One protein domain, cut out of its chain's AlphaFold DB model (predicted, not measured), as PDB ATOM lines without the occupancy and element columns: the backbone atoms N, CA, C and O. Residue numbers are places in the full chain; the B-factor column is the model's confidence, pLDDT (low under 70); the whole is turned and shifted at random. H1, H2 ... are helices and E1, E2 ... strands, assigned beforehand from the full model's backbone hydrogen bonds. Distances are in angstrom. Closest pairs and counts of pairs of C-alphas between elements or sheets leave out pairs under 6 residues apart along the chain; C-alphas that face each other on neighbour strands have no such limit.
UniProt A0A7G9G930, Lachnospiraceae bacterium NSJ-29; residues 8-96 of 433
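What this domain is: This is residues 8 to 96 of the 433 residues of a protein of Lachnospiraceae bacterium NSJ-29 (UniProt A0A7G9G930). A long hairpin of two strands, E3 and E4, has a short third strand, E2, beside E4, and together they make a small sheet with the longest helix, H4, packed on E4 near one end of the domain. The short helices H1 and H2 sit by E2, while H3 lies toward the other end of the long axis from H4, and the short strand E1 lies away from the sheet, paired with residues 8 to 9. The printed part has 89 residues, with four named helices and four named strands in the order H1 H2 E1 H3 E2 H4 E3 E4, and its class is mixed, helices and strands. The sheet runs E2 E4 E3 and is mixed in direction. The whole is compact, with a radius of gyration of the C-alphas of 12.4 A, and it spans 35 by 24 by 24 A.

Where its parts are: H1 is residues 10 to 15, 8.6 A long, and begins with C-alpha 10 at (343.654, 229.817, 439.697). H2 is residues 27 to 31, and E1 is residues 37 to 39. H3 is residues 40 to 46, 9.8 A long, and E2 is residues 52 to 55, 10.4 A long. H4, residues 57 to 66, is 14.4 A long and begins with C-alpha 57 at (346.444, 231.584, 421.046). E3, residues 77 to 83, is 18.7 A long. E4, residues 89 to 95, is 19.3 A long and ends with C-alpha 95 at (356.793, 240.496, 425.583).

How they stand to each other: E4 is the inner strand of the sheet. E3 and E4 form a hairpin, antiparallel at 148 degrees, with N 82 and O 90 2.8 A apart and N 80 and O 92 3.0 A apart, within hydrogen-bond range. E2 and E4 are parallel at 19 degrees, with N 91 and O 54 2.8 A apart. Residues 20 to 21 pair with residues 52 to 53 of E2, parallel. H4 is on the sheet at a height of 7.1 A over the sheet, over none of its strands; its closest C-alphas to E4 are those of Phe 59 and Leu 93, 5.1 A apart. H2 only grazes the sheet, with its residues 29 to 30; its closest C-alphas to E2 are those of Phe 30 and Gly 54, 6.9 A apart. H1 is only just on the sheet, with 5 pairs of C-alphas within 10 A, and only grazes it. E1 pairs with no named strand, but its residues 37 to 38 pair antiparallel with residues 8 to 9. H3 is not on the sheet, and E1 and H3 meet only through their link. Every O i to N i+4 pair is within hydrogen-bond range in H1, H2 and H4, and 2 of 3 are in H3.

The domain as a whole: The C-alphas farthest apart are those of Glu 48 and Phe 66, 35.4 A. The printed part has no cut. The link from H1 to H2, 11 residues, is long. The mean pLDDT of the printed part is 93.7, and no printed residue is under 70.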
ATOM      1  N   CYS A   8     343.893 234.190 445.965       91.75
ATOM      2  CA  CYS A   8     343.449 232.885 445.487       91.75
ATOM      3  C   CYS A   8     344.254 232.502 444.245       91.75
ATOM      4  O   CYS A   8     344.416 233.323 443.339       91.75
ATOM      5  N   SER A   9     344.776 231.273 444.206       94.75
ATOM      6  CA  SER A   9     345.364 230.723 442.984       94.75
ATOM      7  C   SER A   9     344.265 230.312 442.010       94.75
ATOM      8  O   SER A   9     343.152 229.973 442.417       94.75
ATOM      9  N   LEU A  10     344.582 230.303 440.718       94.69
ATOM     10  CA  LEU A  10     343.654 229.817 439.697       94.69
ATOM     11  C   LEU A  10     343.295 228.342 439.908       94.69
ATOM     12  O   LEU A  10     342.146 227.958 439.713       94.69
ATOM     13  N   GLU A  11     344.248 227.535 440.382       96.50
ATOM     14  CA  GLU A  11     344.004 226.149 440.787       96.50
ATOM     15  C   GLU A  11     342.912 226.044 441.858       96.50
ATOM     16  O   GLU A  11     341.977 225.262 441.698       96.50
ATOM     17  N   ALA A  12     342.979 226.861 442.915       94.94
ATOM     18  CA  ALA A  12     341.991 226.836 443.992       94.94
ATOM     19  C   ALA A  12     340.590 227.242 443.500       94.94
ATOM     20  O   ALA A  12     339.579 226.689 443.942       94.94
ATOM     21  N   LEU A  13     340.509 228.183 442.555       92.88
ATOM     22  CA  LEU A  13     339.238 228.593 441.949       92.88
ATOM     23  C   LEU A  13     338.636 227.496 441.071       92.88
ATOM     24  O   LEU A  13     337.426 227.284 441.101       92.88
ATOM     25  N   VAL A  14     339.471 226.758 440.341       94.19
ATOM     26  CA  VAL A  14     339.010 225.611 439.554       94.19
ATOM     27  C   VAL A  14     338.580 224.452 440.455       94.19
ATOM     28  O   VAL A  14     337.497 223.900 440.278       94.19
ATOM     29  N   GLN A  15     339.375 224.116 441.474       95.19
ATOM     30  CA  GLN A  15     339.072 223.022 442.402       95.19
ATOM     31  C   GLN A  15     337.826 223.282 443.259       95.19
ATOM     32  O   GLN A  15     337.110 222.344 443.600       95.19
ATOM     33  N   SER A  16     337.535 224.544 443.587       92.56
ATOM     34  CA  SER A  16     336.311 224.925 444.310       92.56
ATOM     35  C   SER A  16     335.062 224.999 443.423       92.56
ATOM     36  O   SER A  16     333.975 225.268 443.932       92.56
ATOM     37  N   GLY A  17     335.193 224.790 442.108       91.12
ATOM     38  CA  GLY A  17     334.093 224.893 441.145       91.12
ATOM     39  C   GLY A  17     333.655 226.328 440.832       91.12
ATOM     40  O   GLY A  17     332.674 226.518 440.117       91.12
ATOM     41  N   ARG A  18     334.375 227.340 441.343       89.56
ATOM     42  CA  ARG A  18     334.134 228.764 441.051       89.56
ATOM     43  C   ARG A  18     334.404 229.091 439.585       89.56
ATOM     44  O   ARG A  18     333.667 229.862 438.985       89.56
ATOM     45  N   LEU A  19     335.455 228.500 439.022       92.06
ATOM     46  CA  LEU A  19     335.813 228.610 437.611       92.06
ATOM     47  C   LEU A  19     335.953 227.218 436.999       92.06
ATOM     48  O   LEU A  19     336.324 226.262 437.670       92.06
ATOM     49  N   GLN A  20     335.703 227.110 435.702       94.94
ATOM     50  CA  GLN A  20     336.040 225.928 434.914       94.94
ATOM     51  C   GLN A  20     337.268 226.212 434.051       94.94
ATOM     52  O   GLN A  20     337.518 227.355 433.673       94.94
ATOM     53  N   VAL A  21     338.039 225.184 433.704       96.56
ATOM     54  CA  VAL A  21     339.051 225.336 432.651       96.56
ATOM     55  C   VAL A  21     338.318 225.426 431.314       96.56
ATOM     56  O   VAL A  21     337.453 224.600 431.027       96.56
ATOM     57  N   ALA A  22     338.631 226.442 430.515       95.56
ATOM     58  CA  ALA A  22     338.051 226.620 429.193       95.56
ATOM     59  C   ALA A  22     338.342 225.393 428.315       95.56
ATOM     60  O   ALA A  22     339.444 224.847 428.352       95.56
ATOM     61  N   SER A  23     337.367 224.960 427.513       93.94
ATOM     62  CA  SER A  23     337.419 223.682 426.782       93.94
ATOM     63  C   SER A  23     338.567 223.577 425.774       93.94
ATOM     64  O   SER A  23     339.024 222.483 425.462       93.94
ATOM     65  N   ASP A  24     339.037 224.710 425.261       94.44
ATOM     66  CA  ASP A  24     340.174 224.826 424.347       94.44
ATOM     67  C   ASP A  24     341.529 224.903 425.083       94.44
ATOM     68  O   ASP A  24     342.595 224.905 424.462       94.44
ATOM     69  N   THR A  25     341.525 224.991 426.413       96.19
ATOM     70  CA  THR A  25     342.734 225.012 427.241       96.19
ATOM     71  C   THR A  25     343.028 223.605 427.747       96.19
ATOM     72  O   THR A  25     342.461 223.133 428.729       96.19
ATOM     73  N   GLY A  26     343.942 222.921 427.058       94.75
ATOM     74  CA  GLY A  26     344.412 221.600 427.466       94.75
ATOM     75  C   GLY A  26     345.141 221.613 428.816       94.75
ATOM     76  O   GLY A  26     345.619 222.651 429.276       94.75
ATOM     77  N   LYS A  27     345.274 220.425 429.422       95.62
ATOM     78  CA  LYS A  27     345.887 220.238 430.749       95.62
ATOM     79  C   LYS A  27     347.270 220.890 430.875       95.62
ATOM     80  O   LYS A  27     347.489 221.612 431.838       95.62
ATOM     81  N   ASP A  28     348.160 220.688 429.897       96.62
ATOM     82  CA  ASP A  28     349.510 221.283 429.913       96.62
ATOM     83  C   ASP A  28     349.464 222.816 429.999       96.62
ATOM     84  O   ASP A  28     350.149 223.418 430.823       96.62
ATOM     85  N   MET A  29     348.597 223.454 429.208       97.75
ATOM     86  CA  MET A  29     348.464 224.913 429.205       97.75
ATOM     87  C   MET A  29     347.920 225.432 430.536       97.75
ATOM     88  O   MET A  29     348.403 226.445 431.035       97.75
ATOM     89  N   PHE A  30     346.957 224.729 431.141       97.75
ATOM     90  CA  PHE A  30     346.458 225.092 432.465       97.75
ATOM     91  C   PHE A  30     347.517 224.886 433.560       97.75
ATOM     92  O   PHE A  30     347.686 225.756 434.414       97.75
ATOM     93  N   ASP A  31     348.281 223.791 433.516       97.81
ATOM     94  CA  ASP A  31     349.348 223.506 434.484       97.81
ATOM     95  C   ASP A  31     350.411 224.619 434.528       97.81
ATOM     96  O   ASP A  31     350.950 224.909 435.598       97.81
ATOM     97  N   ARG A  32     350.645 225.313 433.405       97.88
ATOM     98  CA  ARG A  32     351.560 226.467 433.305       97.88
ATOM     99  C   ARG A  32     351.047 227.745 433.958       97.88
ATOM    100  O   ARG A  32     351.837 228.649 434.208       97.88
ATOM    101  N   VAL A  33     349.748 227.851 434.226       97.19
ATOM    102  CA  VAL A  33     349.139 229.083 434.756       97.19
ATOM    103  C   VAL A  33     348.429 228.904 436.086       97.19
ATOM    104  O   VAL A  33     348.182 229.883 436.779       97.19
ATOM    105  N   LYS A  34     348.124 227.672 436.497       96.25
ATOM    106  CA  LYS A  34     347.302 227.386 437.683       96.25
ATOM    107  C   LYS A  34     347.818 228.005 438.993       96.25
ATOM    108  O   LYS A  34     347.034 228.260 439.906       96.25
ATOM    109  N   HIS A  35     349.123 228.270 439.074       95.31
ATOM    110  CA  HIS A  35     349.792 228.869 440.231       95.31
ATOM    111  C   HIS A  35     349.658 230.399 440.303       95.31
ATOM    112  O   HIS A  35     349.930 230.987 441.351       95.31
ATOM    113  N   ILE A  36     349.244 231.056 439.214       94.81
ATOM    114  CA  ILE A  36     349.023 232.503 439.183       94.81
ATOM    115  C   ILE A  36     347.950 232.859 440.218       94.81
ATOM    116  O   ILE A  36     346.979 232.126 440.416       94.81
ATOM    117  N   THR A  37     348.146 233.984 440.909       92.69
ATOM    118  CA  THR A  37     347.259 234.418 441.992       92.69
ATOM    119  C   THR A  37     346.537 235.710 441.653       92.69
ATOM    120  O   THR A  37     347.115 236.636 441.084       92.69
ATOM    121  N   LEU A  38     345.277 235.784 442.070       89.75
ATOM    122  CA  LEU A  38     344.462 236.989 442.029       89.75
ATOM    123  C   LEU A  38     344.235 237.506 443.454       89.75
ATOM    124  O   LEU A  38     344.069 236.701 444.378       89.75
ATOM    125  N   PRO A  39     344.185 238.834 443.668       90.69
ATOM    126  CA  PRO A  39     343.626 239.383 444.895       90.69
ATOM    127  C   PRO A  39     342.182 238.904 445.063       90.69
ATOM    128  O   PRO A  39     341.397 238.967 444.118       90.69
ATOM    129  N   PHE A  40     341.798 238.483 446.267       86.25
ATOM    130  CA  PHE A  40     340.456 237.944 446.512       86.25
ATOM    131  C   PHE A  40     339.337 238.939 446.158       86.25
ATOM    132  O   PHE A  40     338.323 238.561 445.585       86.25
ATOM    133  N   LYS A  41     339.550 240.244 446.398       84.62
ATOM    134  CA  LYS A  41     338.607 241.299 445.973       84.62
ATOM    135  C   LYS A  41     338.412 241.342 444.448       84.62
ATOM    136  O   LYS A  41     337.328 241.691 443.991       84.62
ATOM    137  N   THR A  42     339.449 241.028 443.669       84.25
ATOM    138  CA  THR A  42     339.368 240.949 442.203       84.25
ATOM    139  C   THR A  42     338.579 239.718 441.781       84.25
ATOM    140  O   THR A  42     337.706 239.826 440.927       84.25
ATOM    141  N   GLU A  43     338.829 238.574 442.418       82.44
ATOM    142  CA  GLU A  43     338.060 237.352 442.171       82.44
ATOM    143  C   GLU A  43     336.568 237.543 442.438       82.44
ATOM    144  O   GLU A  43     335.772 237.221 441.563       82.44
ATOM    145  N   MET A  44     336.186 238.138 443.573       77.62
ATOM    146  CA  MET A  44     334.772 238.350 443.904       77.62
ATOM    147  C   MET A  44     334.021 239.130 442.818       77.62
ATOM    148  O   MET A  44     332.863 238.838 442.548       77.62
ATOM    149  N   LYS A  45     334.684 240.100 442.175       82.06
ATOM    150  CA  LYS A  45     334.107 240.866 441.060       82.06
ATOM    151  C   LYS A  45     334.040 240.055 439.764       82.06
ATOM    152  O   LYS A  45     333.106 240.213 438.987       82.06
ATOM    153  N   LEU A  46     335.038 239.208 439.512       79.12
ATOM    154  CA  LEU A  46     335.093 238.376 438.309       79.12
ATOM    155  C   LEU A  46     334.092 237.218 438.364       79.12
ATOM    156  O   LEU A  46     333.502 236.904 437.339       79.12
ATOM    157  N   GLY A  47     333.855 236.617 439.533       73.38
ATOM    158  CA  GLY A  47     332.979 235.446 439.688       73.38
ATOM    159  C   GLY A  47     331.514 235.669 439.284       73.38
ATOM    160  O   GLY A  47     330.802 234.707 439.015       73.38
ATOM    161  N   GLU A  48     331.063 236.923 439.185       78.19
ATOM    162  CA  GLU A  48     329.726 237.268 438.679       78.19
ATOM    163  C   GLU A  48     329.622 237.183 437.146       78.19
ATOM    164  O   GLU A  48     328.533 237.002 436.603       78.19
ATOM    165  N   THR A  49     330.747 237.305 436.437       83.38
ATOM    166  CA  THR A  49     330.787 237.516 434.976       83.38
ATOM    167  C   THR A  49     331.646 236.506 434.224       83.38
ATOM    168  O   THR A  49     331.414 236.268 433.040       83.38
ATOM    169  N   VAL A  50     332.612 235.886 434.898       91.38
ATOM    170  CA  VAL A  50     333.550 234.916 434.340       91.38
ATOM    171  C   VAL A  50     333.249 233.546 434.923       91.38
ATOM    172  O   VAL A  50     333.295 233.351 436.133       91.38
ATOM    173  N   LYS A  51     332.993 232.573 434.044       90.19
ATOM    174  CA  LYS A  51     332.763 231.169 434.434       90.19
ATOM    175  C   LYS A  51     333.899 230.233 434.046       90.19
ATOM    176  O   LYS A  51     333.970 229.115 434.552       90.19
ATOM    177  N   ALA A  52     334.777 230.674 433.150       94.38
ATOM    178  CA  ALA A  52     335.863 229.860 432.636       94.38
ATOM    179  C   ALA A  52     337.180 230.632 432.589       94.38
ATOM    180  O   ALA A  52     337.198 231.852 432.415       94.38
ATOM    181  N   ILE A  53     338.276 229.892 432.711       95.25
ATOM    182  CA  ILE A  53     339.633 230.397 432.584       95.25
ATOM    183  C   ILE A  53     340.422 229.597 431.559       95.25
ATOM    184  O   ILE A  53     340.366 228.370 431.534       95.25
ATOM    185  N   GLY A  54     341.189 230.290 430.729       96.31
ATOM    186  CA  GLY A  54     342.035 229.652 429.736       96.31
ATOM    187  C   GLY A  54     343.254 230.479 429.378       96.31
ATOM    188  O   GLY A  54     343.594 231.452 430.051       96.31
ATOM    189  N   VAL A  55     343.894 230.105 428.279       97.75
ATOM    190  CA  VAL A  55     344.996 230.864 427.676       97.75
ATOM    191  C   VAL A  55     344.602 231.377 426.290       97.75
ATOM    192  O   VAL A  55     343.639 230.885 425.695       97.75
ATOM    193  N   THR A  56     345.313 232.386 425.793       97.94
ATOM    194  CA  THR A  56     345.162 232.900 424.421       97.94
ATOM    195  C   THR A  56     345.916 232.032 423.404       97.94
ATOM    196  O   THR A  56     346.779 231.229 423.763       97.94
ATOM    197  N   ASP A  57     345.650 232.222 422.110       97.06
ATOM    198  CA  ASP A  57     346.444 231.584 421.046       97.06
ATOM    199  C   ASP A  57     347.887 232.082 421.017       97.06
ATOM    200  O   ASP A  57     348.814 231.305 420.791       97.06
ATOM    201  N   GLU A  58     348.089 233.359 421.332       97.75
ATOM    202  CA  GLU A  58     349.418 233.949 421.464       97.75
ATOM    203  C   GLU A  58     350.215 233.288 422.603       97.75
ATOM    204  O   GLU A  58     351.383 232.949 422.419       97.75
ATOM    205  N   PHE A  59     349.577 232.977 423.739       98.31
ATOM    206  CA  PHE A  59     350.200 232.182 424.801       98.31
ATOM    207  C   PHE A  59     350.678 230.826 424.262       98.31
ATOM    208  O   PHE A  59     351.838 230.458 424.454       98.31
ATOM    209  N   ARG A  60     349.811 230.090 423.547       97.94
ATOM    210  CA  ARG A  60     350.153 228.776 422.967       97.94
ATOM    211  C   ARG A  60     351.313 228.885 421.979       97.94
ATOM    212  O   ARG A  60     352.237 228.078 422.035       97.94
ATOM    213  N   LYS A  61     351.291 229.898 421.109       98.12
ATOM    214  CA  LYS A  61     352.356 230.186 420.141       98.12
ATOM    215  C   LYS A  61     353.700 230.403 420.837       98.12
ATOM    216  O   LYS A  61     354.686 229.780 420.452       98.12
ATOM    217  N   VAL A  62     353.732 231.224 421.887       98.44
ATOM    218  CA  VAL A  62     354.947 231.507 422.664       98.44
ATOM    219  C   VAL A  62     355.478 230.248 423.361       98.44
ATOM    220  O   VAL A  62     356.680 229.978 423.299       98.44
ATOM    221  N   ILE A  63     354.608 229.440 423.979       98.12
ATOM    222  CA  ILE A  63     355.015 228.175 424.615       98.12
ATOM    223  C   ILE A  63     355.586 227.189 423.589       98.12
ATOM    224  O   ILE A  63     356.656 226.625 423.821       98.12
ATOM    225  N   ASN A  64     354.921 227.020 422.445       97.12
ATOM    226  CA  ASN A  64     355.363 226.108 421.387       97.12
ATOM    227  C   ASN A  64     356.696 226.535 420.763       97.12
ATOM    228  O   ASN A  64     357.497 225.682 420.386       97.12
ATOM    229  N   LEU A  65     356.935 227.846 420.665       97.50
ATOM    230  CA  LEU A  65     358.167 228.400 420.117       97.50
ATOM    231  C   LEU A  65     359.367 228.164 421.039       97.50
ATOM    232  O   LEU A  65     360.421 227.742 420.574       97.50
ATOM    233  N   PHE A  66     359.230 228.467 422.333       97.25
ATOM    234  CA  PHE A  66     360.367 228.438 423.261       97.25
ATOM    235  C   PHE A  66     360.559 227.112 423.992       97.25
ATOM    236  O   PHE A  66     361.632 226.907 424.555       97.25
ATOM    237  N   GLN A  67     359.554 226.231 423.993       94.56
ATOM    238  CA  GLN A  67     359.637 224.865 424.527       94.56
ATOM    239  C   GLN A  67     360.240 224.789 425.940       94.56
ATOM    240  O   GLN A  67     361.074 223.939 426.249       94.56
ATOM    241  N   VAL A  68     359.828 225.712 426.810       95.56
ATOM    242  CA  VAL A  68     360.274 225.742 428.208       95.56
ATOM    243  C   VAL A  68     359.748 224.531 428.992       95.56
ATOM    244  O   VAL A  68     358.748 223.929 428.571       95.56
ATOM    245  N   PRO A  69     360.373 224.170 430.134       96.69
ATOM    246  CA  PRO A  69     359.956 223.025 430.940       96.69
ATOM    247  C   PRO A  69     358.451 222.995 431.241       96.69
ATOM    248  O   PRO A  69     357.764 224.022 431.257       96.69
ATOM    249  N   ALA A  70     357.913 221.792 431.450       96.19
ATOM    250  CA  ALA A  70     356.501 221.605 431.770       96.19
ATOM    251  C   ALA A  70     356.118 222.382 433.041       96.19
ATOM    252  O   ALA A  70     356.855 222.378 434.023       96.19
ATOM    253  N   GLY A  71     354.961 223.047 433.016       96.81
ATOM    254  CA  GLY A  71     354.493 223.884 434.127       96.81
ATOM    255  C   GLY A  71     355.117 225.285 434.209       96.81
ATOM    256  O   GLY A  71     354.695 226.065 435.059       96.81
ATOM    257  N   GLU A  72     356.055 225.640 433.324       97.38
ATOM    258  CA  GLU A  72     356.692 226.966 433.298       97.38
ATOM    259  C   GLU A  72     356.203 227.854 432.137       97.38
ATOM    260  O   GLU A  72     355.705 227.368 431.115       97.38
ATOM    261  N   THR A  73     356.390 229.172 432.261       98.31
ATOM    262  CA  THR A  73     356.285 230.136 431.151       98.31
ATOM    263  C   THR A  73     357.634 230.822 430.900       98.31
ATOM    264  O   THR A  73     358.366 231.092 431.857       98.31
ATOM    265  N   PRO A  74     357.984 231.140 429.639       98.12
ATOM    266  CA  PRO A  74     359.310 231.641 429.296       98.12
ATOM    267  C   PRO A  74     359.636 232.979 429.948       98.12
ATOM    268  O   PRO A  74     358.760 233.804 430.207       98.12
ATOM    269  N   ALA A  75     360.932 233.202 430.169       97.81
ATOM    270  CA  ALA A  75     361.438 234.496 430.592       97.81
ATOM    271  C   ALA A  75     361.214 235.575 429.527       97.81
ATOM    272  O   ALA A  75     361.188 235.292 428.330       97.81
ATOM    273  N   GLY A  76     361.117 236.825 429.975       97.62
ATOM    274  CA  GLY A  76     360.893 237.992 429.127       97.62
ATOM    275  C   GLY A  76     359.454 238.127 428.636       97.62
ATOM    276  O   GLY A  76     359.217 238.765 427.611       97.62
ATOM    277  N   PHE A  77     358.506 237.511 429.342       98.44
ATOM    278  CA  PHE A  77     357.076 237.676 429.119       98.44
ATOM    279  C   PHE A  77     356.374 237.941 430.446       98.44
ATOM    280  O   PHE A  77     356.630 237.265 431.444       98.44
ATOM    281  N   ARG A  78     355.460 238.909 430.445       97.31
ATOM    282  CA  ARG A  78     354.533 239.150 431.551       97.31
ATOM    283  C   ARG A  78     353.192 238.497 431.259       97.31
ATOM    284  O   ARG A  78     352.767 238.424 430.105       97.31
ATOM    285  N   HIS A  79     352.515 238.059 432.314       97.38
ATOM    286  CA  HIS A  79     351.139 237.592 432.207       97.38
ATOM    287  C   HIS A  79     350.194 238.787 432.112       97.38
ATOM    288  O   HIS A  79     350.250 239.701 432.938       97.38
ATOM    289  N   GLU A  80     349.311 238.765 431.122       96.19
ATOM    290  CA  GLU A  80     348.162 239.665 431.043       96.19
ATOM    291  C   GLU A  80     346.861 238.887 431.111       96.19
ATOM    292  O   GLU A  80     346.767 237.775 430.599       96.19
ATOM    293  N   TYR A  81     345.847 239.502 431.712       93.69
ATOM    294  CA  TYR A  81     344.495 238.966 431.747       93.69
ATOM    295  C   TYR A  81     343.661 239.674 430.685       93.69
ATOM    296  O   TYR A  81     343.548 240.897 430.689       93.69
ATOM    297  N   VAL A  82     343.069 238.894 429.791       94.00
ATOM    298  CA  VAL A  82     342.218 239.351 428.695       94.00
ATOM    299  C   VAL A  82     340.819 238.793 428.915       94.00
ATOM    300  O   VAL A  82     340.660 237.622 429.249       94.00
ATOM    301  N   TYR A  83     339.794 239.618 428.728       92.00
ATOM    302  CA  TYR A  83     338.415 239.139 428.720       92.00
ATOM    303  C   TYR A  83     338.078 238.610 427.322       92.00
ATOM    304  O   TYR A  83     338.122 239.356 426.345       92.00
ATOM    305  N   GLY A  84     337.819 237.308 427.220       88.38
ATOM    306  CA  GLY A  84     337.505 236.627 425.971       88.38
ATOM    307  C   GLY A  84     336.091 236.934 425.484       88.38
ATOM    308  O   GLY A  84     335.182 237.181 426.276       88.38
ATOM    309  N   ALA A  85     335.883 236.873 424.167       87.19
ATOM    310  CA  ALA A  85     334.564 237.073 423.555       87.19
ATOM    311  C   ALA A  85     333.528 236.009 423.975       87.19
ATOM    312  O   ALA A  85     332.327 236.245 423.897       87.19
ATOM    313  N   ASP A  86     333.992 234.851 424.447       88.94
ATOM    314  CA  ASP A  86     333.193 233.765 425.022       88.94
ATOM    315  C   ASP A  86     332.844 233.983 426.511       88.94
ATOM    316  O   ASP A  86     332.287 233.094 427.157       88.94
ATOM    317  N   GLY A  87     333.192 235.146 427.074       90.56
ATOM    318  CA  GLY A  87     332.968 235.486 428.480       90.56
ATOM    319  C   GLY A  87     333.955 234.835 429.455       90.56
ATOM    320  O   GLY A  87     333.750 234.881 430.669       90.56
ATOM    321  N   SER A  88     335.019 234.204 428.954       93.62
ATOM    322  CA  SER A  88     336.073 233.619 429.786       93.62
ATOM    323  C   SER A  88     337.186 234.623 430.103       93.62
ATOM    324  O   SER A  88     337.408 235.593 429.381       93.62
ATOM    325  N   MET A  89     337.938 234.375 431.173       94.50
ATOM    326  CA  MET A  89     339.192 235.083 431.433       94.50
ATOM    327  C   MET A  89     340.348 234.316 430.786       94.50
ATOM    328  O   MET A  89     340.554 233.134 431.054       94.50
ATOM    329  N   ARG A  90     341.128 234.987 429.942       96.12
ATOM    330  CA  ARG A  90     342.248 234.407 429.198       96.12
ATOM    331  C   ARG A  90     343.566 234.981 429.679       96.12
ATOM    332  O   ARG A  90     343.690 236.190 429.836       96.12
ATOM    333  N   ILE A  91     344.559 234.126 429.882       97.56
ATOM    334  CA  ILE A  91     345.920 234.561 430.190       97.56
ATOM    335  C   ILE A  91     346.725 234.637 428.900       97.56
ATOM    336  O   ILE A  91     346.777 233.679 428.127       97.56
ATOM    337  N   ASN A  92     347.360 235.782 428.691       98.19
ATOM    338  CA  ASN A  92     348.255 236.049 427.581       98.19
ATOM    339  C   ASN A  92     349.711 236.156 428.058       98.19
ATOM    340  O   ASN A  92     349.964 236.510 429.212       98.19
ATOM    341  N   LEU A  93     350.661 235.887 427.161       98.50
ATOM    342  CA  LEU A  93     352.080 236.190 427.356       98.50
ATOM    343  C   LEU A  93     352.443 237.395 426.497       98.50
ATOM    344  O   LEU A  93     352.490 237.297 425.276       98.50
ATOM    345  N   VAL A  94     352.726 238.527 427.138       97.62
ATOM    346  CA  VAL A  94     353.136 239.758 426.450       97.62
ATOM    347  C   VAL A  94     354.624 239.980 426.644       97.62
ATOM    348  O   VAL A  94     355.119 239.876 427.766       97.62
ATOM    349  N   ARG A  95     355.345 240.266 425.552       97.69
ATOM    350  CA  ARG A  95     356.793 240.496 425.583       97.69
ATOM    351  C   ARG A  95     357.125 241.640 426.540       97.69
ATOM    352  O   ARG A  95     356.675 242.760 426.343       97.69
ATOM    353  N   ASP A  96     357.937 241.354 427.552       97.62
ATOM    354  CA  ASP A  96     358.475 242.349 428.475       97.62
ATOM    355  C   ASP A  96     359.747 241.803 429.140       97.62
ATOM    356  O   ASP A  96     359.701 240.939 430.019       97.62
TER     357      ASP A  96